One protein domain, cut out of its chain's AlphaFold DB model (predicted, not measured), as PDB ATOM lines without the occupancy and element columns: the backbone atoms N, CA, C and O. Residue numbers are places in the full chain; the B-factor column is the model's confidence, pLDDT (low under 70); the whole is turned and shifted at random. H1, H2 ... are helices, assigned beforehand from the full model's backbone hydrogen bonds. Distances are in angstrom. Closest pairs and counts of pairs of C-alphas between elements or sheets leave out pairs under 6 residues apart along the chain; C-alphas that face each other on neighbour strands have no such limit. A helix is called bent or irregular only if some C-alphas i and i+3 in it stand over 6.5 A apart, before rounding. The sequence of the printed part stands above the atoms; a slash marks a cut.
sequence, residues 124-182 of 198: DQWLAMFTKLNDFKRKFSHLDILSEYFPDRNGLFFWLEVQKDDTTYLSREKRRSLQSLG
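This is residues 124 to 182 of the 198 residues of an uncharacterized protein of Actinobacteria bacterium (UniProt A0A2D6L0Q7). Two helices, H1 and the shorter H3, run side by side the same way with a small gap between them, and H2 crosses H1 at a steep angle. Short links join H1 to H2 and H2 to H3. The printed part has 59 residues with three named helices in the order H1, H2, H3 and no named strand; its class is all helix. It is compact, with a radius of gyration of the C-alphas of 11.1 A, and rounded, spanning 30 by 21 by 20 A.

Begin with the longest helix, H1, residues 124 to 140. Residues 129 to 133 of it touch residues 156 to 159 of H2, residues 151 to 164; the closest C-alphas, those of Met 129 and Leu 156, are 6.8 A apart. These two helices run opposite ways at a steep tilt of 68 degrees, only just short of about perpendicular. Look next at H3, residues 172 to 180: it is close to H1 but not clearly touching, the closest C-alphas being those of Phe 130 and Leu 178, 8.0 A apart. H1 and H3 run the same way at a shallow tilt of 12 degrees. H2 and H3 are near each other, with 6 pairs of C-alphas within 10 A. In H1 and H3 every O i to N i+4 pair is within hydrogen-bond range; in H2 8 of 10 are.

Find C-alpha 124 at (104.664, 112.792, 135.695); from there H1 runs 24.4 A to C-alpha 140. H2 runs 20.9 A from C-alpha 151 at (87.644, 127.482, 129.175) to C-alpha 164; it is irregular, with C-alphas 152 and 155 7.5 A apart. H3 runs 12.4 A from C-alpha 172 to C-alpha 180 at (111.594, 122.198, 120.377).

The two C-alphas farthest apart, those of Tyr 149 and Arg 172, are 31.6 A apart. The printed part has no cut and no long link. Its mean pLDDT is 85.9; look for values under 70 at residues 148 to 153, of which 151 to 153 belong to H2.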
ATOM      1  N   ASP A 124     105.408 113.020 136.938       84.81
ATOM      2  CA  ASP A 124     104.664 112.792 135.695       84.81
ATOM      3  C   ASP A 124     103.716 113.939 135.333       84.81
ATOM      4  O   ASP A 124     103.333 114.069 134.169       84.81
ATOM      5  N   GLN A 125     103.350 114.802 136.291       91.00
ATOM      6  CA  GLN A 125     102.494 115.965 136.042       91.00
ATOM      7  C   GLN A 125     103.059 116.833 134.916       91.00
ATOM      8  O   GLN A 125     102.324 117.244 134.012       91.00
ATOM      9  N   TRP A 126     104.375 117.061 134.928       92.94
ATOM     10  CA  TRP A 126     105.024 117.883 133.913       92.94
ATOM     11  C   TRP A 126     104.919 117.223 132.537       92.94
ATOM     12  O   TRP A 126     104.605 117.892 131.554       92.94
ATOM     13  N   LEU A 127     105.126 115.904 132.465       92.12
ATOM     14  CA  LEU A 127     105.021 115.141 131.222       92.12
ATOM     15  C   LEU A 127     103.582 115.124 130.692       92.12
ATOM     16  O   LEU A 127     103.371 115.271 129.486       92.12
ATOM     17  N   ALA A 128     102.589 114.998 131.574       91.31
ATOM     18  CA  ALA A 128     101.177 115.045 131.209       91.31
ATOM     19  C   ALA A 128     100.798 116.401 130.593       91.31
ATOM     20  O   ALA A 128     100.160 116.448 129.538       91.31
ATOM     21  N   MET A 129     101.229 117.508 131.204       93.00
ATOM     22  CA  MET A 129     100.987 118.856 130.679       93.00
ATOM     23  C   MET A 129     101.764 119.123 129.388       93.00
ATOM     24  O   MET A 129     101.200 119.643 128.425       93.00
ATOM     25  N   PHE A 130     103.020 118.684 129.312       94.06
ATOM     26  CA  PHE A 130     103.822 118.786 128.095       94.06
ATOM     27  C   PHE A 130     103.207 118.004 126.927       94.06
ATOM     28  O   PHE A 130     103.166 118.501 125.802       94.06
ATOM     29  N   THR A 131     102.673 116.808 127.183       93.00
ATOM     30  CA  THR A 131     101.994 115.998 126.160       93.00
ATOM     31  C   THR A 131     100.757 116.722 125.632       93.00
ATOM     32  O   THR A 131     100.603 116.856 124.417       93.00
ATOM     33  N   LYS A 132      99.934 117.299 126.523       91.62
ATOM     34  CA  LYS A 132      98.791 118.145 126.132       91.62
ATOM     35  C   LYS A 132      99.229 119.347 125.286       91.62
ATOM     36  O   LYS A 132      98.571 119.664 124.295       91.62
ATOM     37  N   LEU A 133     100.343 119.994 125.641       92.62
ATOM     38  CA  LEU A 133     100.903 121.113 124.877       92.62
ATOM     39  C   LEU A 133     101.357 120.685 123.477       92.62
ATOM     40  O   LEU A 133     101.085 121.374 122.492       92.62
ATOM     41  N   ASN A 134     102.030 119.540 123.376       93.06
ATOM     42  CA  ASN A 134     102.488 118.998 122.105       93.06
ATOM     43  C   ASN A 134     101.307 118.638 121.188       93.06
ATOM     44  O   ASN A 134     101.299 119.016 120.017       93.06
ATOM     45  N   ASP A 135     100.276 117.977 121.719       91.62
ATOM     46  CA  ASP A 135      99.068 117.642 120.957       91.62
ATOM     47  C   ASP A 135      98.316 118.894 120.496       91.62
ATOM     48  O   ASP A 135      97.850 118.959 119.353       91.62
ATOM     49  N   PHE A 136      98.263 119.929 121.338       90.06
ATOM     50  CA  PHE A 136      97.721 121.228 120.954       90.06
ATOM     51  C   PHE A 136      98.507 121.832 119.786       90.06
ATOM     52  O   PHE A 136      97.911 122.190 118.769       90.06
ATOM     53  N   LYS A 137      99.844 121.887 119.884       89.12
ATOM     54  CA  LYS A 137     100.691 122.414 118.806       89.12
ATOM     55  C   LYS A 137     100.488 121.636 117.507       89.12
ATOM     56  O   LYS A 137     100.410 122.240 116.444       89.12
ATOM     57  N   ARG A 138     100.366 120.308 117.568       89.06
ATOM     58  CA  ARG A 138     100.101 119.474 116.384       89.06
ATOM     59  C   ARG A 138      98.754 119.788 115.737       89.06
ATOM     60  O   ARG A 138      98.648 119.723 114.519       89.06
ATOM     61  N   LYS A 139      97.738 120.119 116.537       88.62
ATOM     62  CA  LYS A 139      96.388 120.420 116.050       88.62
ATOM     63  C   LYS A 139      96.250 121.834 115.477       88.62
ATOM     64  O   LYS A 139      95.513 122.009 114.513       88.62
ATOM     65  N   PHE A 140      96.935 122.821 116.052       85.50
ATOM     66  CA  PHE A 140      96.748 124.241 115.715       85.50
ATOM     67  C   PHE A 140      97.991 124.928 115.131       85.50
ATOM     68  O   PHE A 140      97.954 126.110 114.816       85.50
ATOM     69  N   SER A 141      99.089 124.196 114.938       83.25
ATOM     70  CA  SER A 141     100.381 124.647 114.384       83.25
ATOM     71  C   SER A 141     101.173 125.654 115.233       83.25
ATOM     72  O   SER A 141     102.405 125.623 115.203       83.25
ATOM     73  N   HIS A 142     100.516 126.503 116.026       81.94
ATOM     74  CA  HIS A 142     101.146 127.470 116.929       81.94
ATOM     75  C   HIS A 142     100.498 127.472 118.322       81.94
ATOM     76  O   HIS A 142      99.444 126.875 118.534       81.94
ATOM     77  N   LEU A 143     101.171 128.106 119.289       83.38
ATOM     78  CA  LEU A 143     100.755 128.157 120.699       83.38
ATOM     79  C   LEU A 143     100.085 129.482 121.091       83.38
ATOM     80  O   LEU A 143      99.521 129.564 122.176       83.38
ATOM     81  N   ASP A 144     100.120 130.498 120.226       77.94
ATOM     82  CA  ASP A 144      99.628 131.848 120.550       77.94
ATOM     83  C   ASP A 144      98.112 131.893 120.807       77.94
ATOM     84  O   ASP A 144      97.636 132.722 121.566       77.94
ATOM     85  N   ILE A 145      97.361 130.932 120.264       78.44
ATOM     86  CA  ILE A 145      95.918 130.790 120.509       78.44
ATOM     87  C   ILE A 145      95.585 130.117 121.850       78.44
ATOM     88  O   ILE A 145      94.420 129.862 122.131       78.44
ATOM     89  N   LEU A 146      96.574 129.779 122.687       78.94
ATOM     90  CA  LEU A 146      96.296 129.232 124.020       78.94
ATOM     91  C   LEU A 146      95.592 130.245 124.928       78.94
ATOM     92  O   LEU A 146      94.779 129.835 125.749       78.94
ATOM     93  N   SER A 147      95.886 131.539 124.770       71.75
ATOM     94  CA  SER A 147      95.204 132.615 125.498       71.75
ATOM     95  C   SER A 147      93.823 132.939 124.924       71.75
ATOM     96  O   SER A 147      93.018 133.588 125.585       71.75
ATOM     97  N   GLU A 148      93.534 132.502 123.699       66.25
ATOM     98  CA  GLU A 148      92.292 132.807 123.001       66.25
ATOM     99  C   GLU A 148      91.273 131.668 123.198       66.25
ATOM    100  O   GLU A 148      91.310 130.635 122.536       66.25
ATOM    101  N   TYR A 149      90.295 131.903 124.081       54.41
ATOM    102  CA  TYR A 149      88.932 131.357 123.960       54.41
ATOM    103  C   TYR A 149      88.646 129.875 124.285       54.41
ATOM    104  O   TYR A 149      87.637 129.342 123.817       54.41
ATOM    105  N   PHE A 150      89.406 129.204 125.157       55.78
ATOM    106  CA  PHE A 150      89.051 127.834 125.575       55.78
ATOM    107  C   PHE A 150      89.011 127.662 127.102       55.78
ATOM    108  O   PHE A 150      90.058 127.421 127.705       55.78
ATOM    109  N   PRO A 151      87.815 127.703 127.732       56.88
ATOM    110  CA  PRO A 151      87.644 127.482 129.175       56.88
ATOM    111  C   PRO A 151      88.260 126.161 129.658       56.88
ATOM    112  O   PRO A 151      88.783 126.064 130.762       56.88
ATOM    113  N   ASP A 152      88.249 125.143 128.800       62.59
ATOM    114  CA  ASP A 152      88.826 123.817 129.017       62.59
ATOM    115  C   ASP A 152      90.363 123.770 128.899       62.59
ATOM    116  O   ASP A 152      90.967 122.722 129.142       62.59
ATOM    117  N   ARG A 153      91.015 124.881 128.524       69.44
ATOM    118  CA  ARG A 153      92.471 124.975 128.290       69.44
ATOM    119  C   ARG A 153      93.166 126.079 129.076       69.44
ATOM    120  O   ARG A 153      94.389 126.191 128.973       69.44
ATOM    121  N   ASN A 154      92.430 126.799 129.921       78.75
ATOM    122  CA  ASN A 154      92.973 127.809 130.831       78.75
ATOM    123  C   ASN A 154      94.131 127.251 131.679       78.75
ATOM    124  O   ASN A 154      95.166 127.899 131.813       78.75
ATOM    125  N   GLY A 155      94.028 125.998 132.144       87.75
ATOM    126  CA  GLY A 155      95.109 125.326 132.875       87.75
ATOM    127  C   GLY A 155      96.374 125.061 132.054       87.75
ATOM    128  O   GLY A 155      97.479 125.129 132.587       87.75
ATOM    129  N   LEU A 156      96.252 124.793 130.750       91.00
ATOM    130  CA  LEU A 156      97.413 124.562 129.884       91.00
ATOM    131  C   LEU A 156      98.147 125.866 129.564       91.00
ATOM    132  O   LEU A 156      99.378 125.882 129.570       91.00
ATOM    133  N   PHE A 157      97.395 126.941 129.316       89.88
ATOM    134  CA  PHE A 157      97.948 128.283 129.159       89.88
ATOM    135  C   PHE A 157      98.671 128.723 130.435       89.88
ATOM    136  O   PHE A 157      99.863 129.012 130.386       89.88
ATOM    137  N   PHE A 158      97.987 128.670 131.581       90.94
ATOM    138  CA  PHE A 158      98.562 129.060 132.865       90.94
ATOM    139  C   PHE A 158      99.832 128.263 133.190       90.94
ATOM    140  O   PHE A 158     100.862 128.833 133.535       90.94
ATOM    141  N   TRP A 159      99.801 126.939 133.006       93.88
ATOM    142  CA  TRP A 159     100.984 126.102 133.206       93.88
ATOM    143  C   TRP A 159     102.158 126.519 132.313       93.88
ATOM    144  O   TRP A 159     103.294 126.537 132.787       93.88
ATOM    145  N   LEU A 160     101.902 126.864 131.045       93.00
ATOM    146  CA  LEU A 160     102.937 127.330 130.122       93.00
ATOM    147  C   LEU A 160     103.529 128.674 130.564       93.00
ATOM    148  O   LEU A 160     104.747 128.829 130.486       93.00
ATOM    149  N   GLU A 161     102.708 129.610 131.041       91.38
ATOM    150  CA  GLU A 161     103.185 130.888 131.587       91.38
ATOM    151  C   GLU A 161     104.081 130.675 132.810       91.38
ATOM    152  O   GLU A 161     105.186 131.214 132.853       91.38
ATOM    153  N   VAL A 162     103.709 129.761 133.714       91.62
ATOM    154  CA  VAL A 162     104.578 129.351 134.832       91.62
ATOM    155  C   VAL A 162     105.923 128.824 134.321       91.62
ATOM    156  O   VAL A 162     106.962 129.140 134.889       91.62
ATOM    157  N   GLN A 163     105.955 128.046 133.230       91.88
ATOM    158  CA  GLN A 163     107.227 127.542 132.685       91.88
ATOM    159  C   GLN A 163     108.091 128.638 132.036       91.88
ATOM    160  O   GLN A 163     109.300 128.447 131.894       91.88
ATOM    161  N   LYS A 164     107.488 129.743 131.579       90.38
ATOM    162  CA  LYS A 164     108.209 130.879 130.983       90.38
ATOM    163  C   LYS A 164     108.809 131.806 132.032       90.38
ATOM    164  O   LYS A 164     109.746 132.525 131.694       90.38
ATOM    165  N   ASP A 165     108.265 131.782 133.243       88.56
ATOM    166  CA  ASP A 165     108.696 132.626 134.343       88.56
ATOM    167  C   ASP A 165     110.173 132.407 134.722       88.56
ATOM    168  O   ASP A 165     110.678 131.282 134.770       88.56
ATOM    169  N   ASP A 166     110.864 133.508 135.016       83.31
ATOM    170  CA  ASP A 166     112.303 133.539 135.302       83.31
ATOM    171  C   ASP A 166     112.652 132.918 136.664       83.31
ATOM    172  O   ASP A 166     113.814 132.588 136.941       83.31
ATOM    173  N   THR A 167     111.661 132.785 137.548       82.25
ATOM    174  CA  THR A 167     111.825 132.184 138.871       82.25
ATOM    175  C   THR A 167     111.627 130.671 138.841       82.25
ATOM    176  O   THR A 167     112.217 129.977 139.676       82.25
ATOM    177  N   THR A 168     110.919 130.146 137.836       85.06
ATOM    178  CA  THR A 168     110.676 128.711 137.667       85.06
ATOM    179  C   THR A 168     111.945 127.960 137.277       85.06
ATOM    180  O   THR A 168     112.583 128.205 136.248       85.06
ATOM    181  N   TYR A 169     112.302 126.959 138.080       85.44
ATOM    182  CA  TYR A 169     113.409 126.070 137.757       85.44
ATOM    183  C   TYR A 169     112.988 125.010 136.731       85.44
ATOM    184  O   TYR A 169     112.149 124.146 136.988       85.44
ATOM    185  N   LEU A 170     113.646 125.031 135.572       86.88
ATOM    186  CA  LEU A 170     113.508 124.015 134.536       86.88
ATOM    187  C   LEU A 170     114.799 123.217 134.394       86.88
ATOM    188  O   LEU A 170     115.869 123.776 134.135       86.88
ATOM    189  N   SER A 171     114.687 121.887 134.459       90.12
ATOM    190  CA  SER A 171     115.798 121.018 134.077       90.12
ATOM    191  C   SER A 171     116.190 121.265 132.617       90.12
ATOM    192  O   SER A 171     115.383 121.696 131.782       90.12
ATOM    193  N   ARG A 172     117.446 120.959 132.276       89.81
ATOM    194  CA  ARG A 172     117.966 121.118 130.908       89.81
ATOM    195  C   ARG A 172     117.101 120.395 129.872       89.81
ATOM    196  O   ARG A 172     116.923 120.900 128.767       89.81
ATOM    197  N   GLU A 173     116.575 119.229 130.230       91.56
ATOM    198  CA  GLU A 173     115.708 118.417 129.377       91.56
ATOM    199  C   GLU A 173     114.346 119.077 129.174       91.56
ATOM    200  O   GLU A 173     113.974 119.334 128.032       91.56
ATOM    201  N   LYS A 174     113.658 119.465 130.260       92.75
ATOM    202  CA  LYS A 174     112.365 120.172 130.197       92.75
ATOM    203  C   LYS A 174     112.460 121.440 129.348       92.75
ATOM    204  O   LYS A 174     111.612 121.704 128.496       92.75
ATOM    205  N   ARG A 175     113.552 122.184 129.520       91.81
ATOM    206  CA  ARG A 175     113.850 123.392 128.753       91.81
ATOM    207  C   ARG A 175     114.022 123.116 127.258       91.81
ATOM    208  O   ARG A 175     113.426 123.813 126.441       91.81
ATOM    209  N   ARG A 176     114.804 122.094 126.894       92.12
ATOM    210  CA  ARG A 176     114.985 121.673 125.492       92.12
ATOM    211  C   ARG A 176     113.672 121.213 124.863       92.12
ATOM    212  O   ARG A 176     113.407 121.560 123.716       92.12
ATOM    213  N   SER A 177     112.851 120.486 125.614       94.25
ATOM    214  CA  SER A 177     111.536 120.022 125.165       94.25
ATOM    215  C   SER A 177     110.582 121.180 124.867       94.25
ATOM    216  O   SER A 177     109.908 121.174 123.845       94.25
ATOM    217  N   LEU A 178     110.552 122.227 125.695       93.62
ATOM    218  CA  LEU A 178     109.749 123.425 125.408       93.62
ATOM    219  C   LEU A 178     110.301 124.215 124.208       93.62
ATOM    220  O   LEU A 178     109.541 124.670 123.353       93.62
ATOM    221  N   GLN A 179     111.626 124.327 124.092       92.19
ATOM    222  CA  GLN A 179     112.271 124.995 122.959       92.19
ATOM    223  C   GLN A 179     112.022 124.280 121.624       92.19
ATOM    224  O   GLN A 179     111.844 124.953 120.610       92.19
ATOM    225  N   SER A 180     111.943 122.943 121.599       92.31
ATOM    226  CA  SER A 180     111.594 122.198 120.377       92.31
ATOM    227  C   SER A 180     110.149 122.459 119.927       92.31
ATOM    228  O   SER A 180     109.842 122.431 118.733       92.31
ATOM    229  N   LEU A 181     109.267 122.828 120.862       90.94
ATOM    230  CA  LEU A 181     107.928 123.332 120.565       90.94
ATOM    231  C   LEU A 181     107.910 124.815 120.158       90.94
ATOM    232  O   LEU A 181     106.844 125.330 119.831       90.94
ATOM    233  N   GLY A 182     109.058 125.486 120.052       88.12
ATOM    234  CA  GLY A 182     109.146 126.897 119.662       88.12
ATOM    235  C   GLY A 182     108.821 127.871 120.797       88.12
ATOM    236  O   GLY A 182     108.634 129.059 120.544       88.12
TER     237      GLY A 182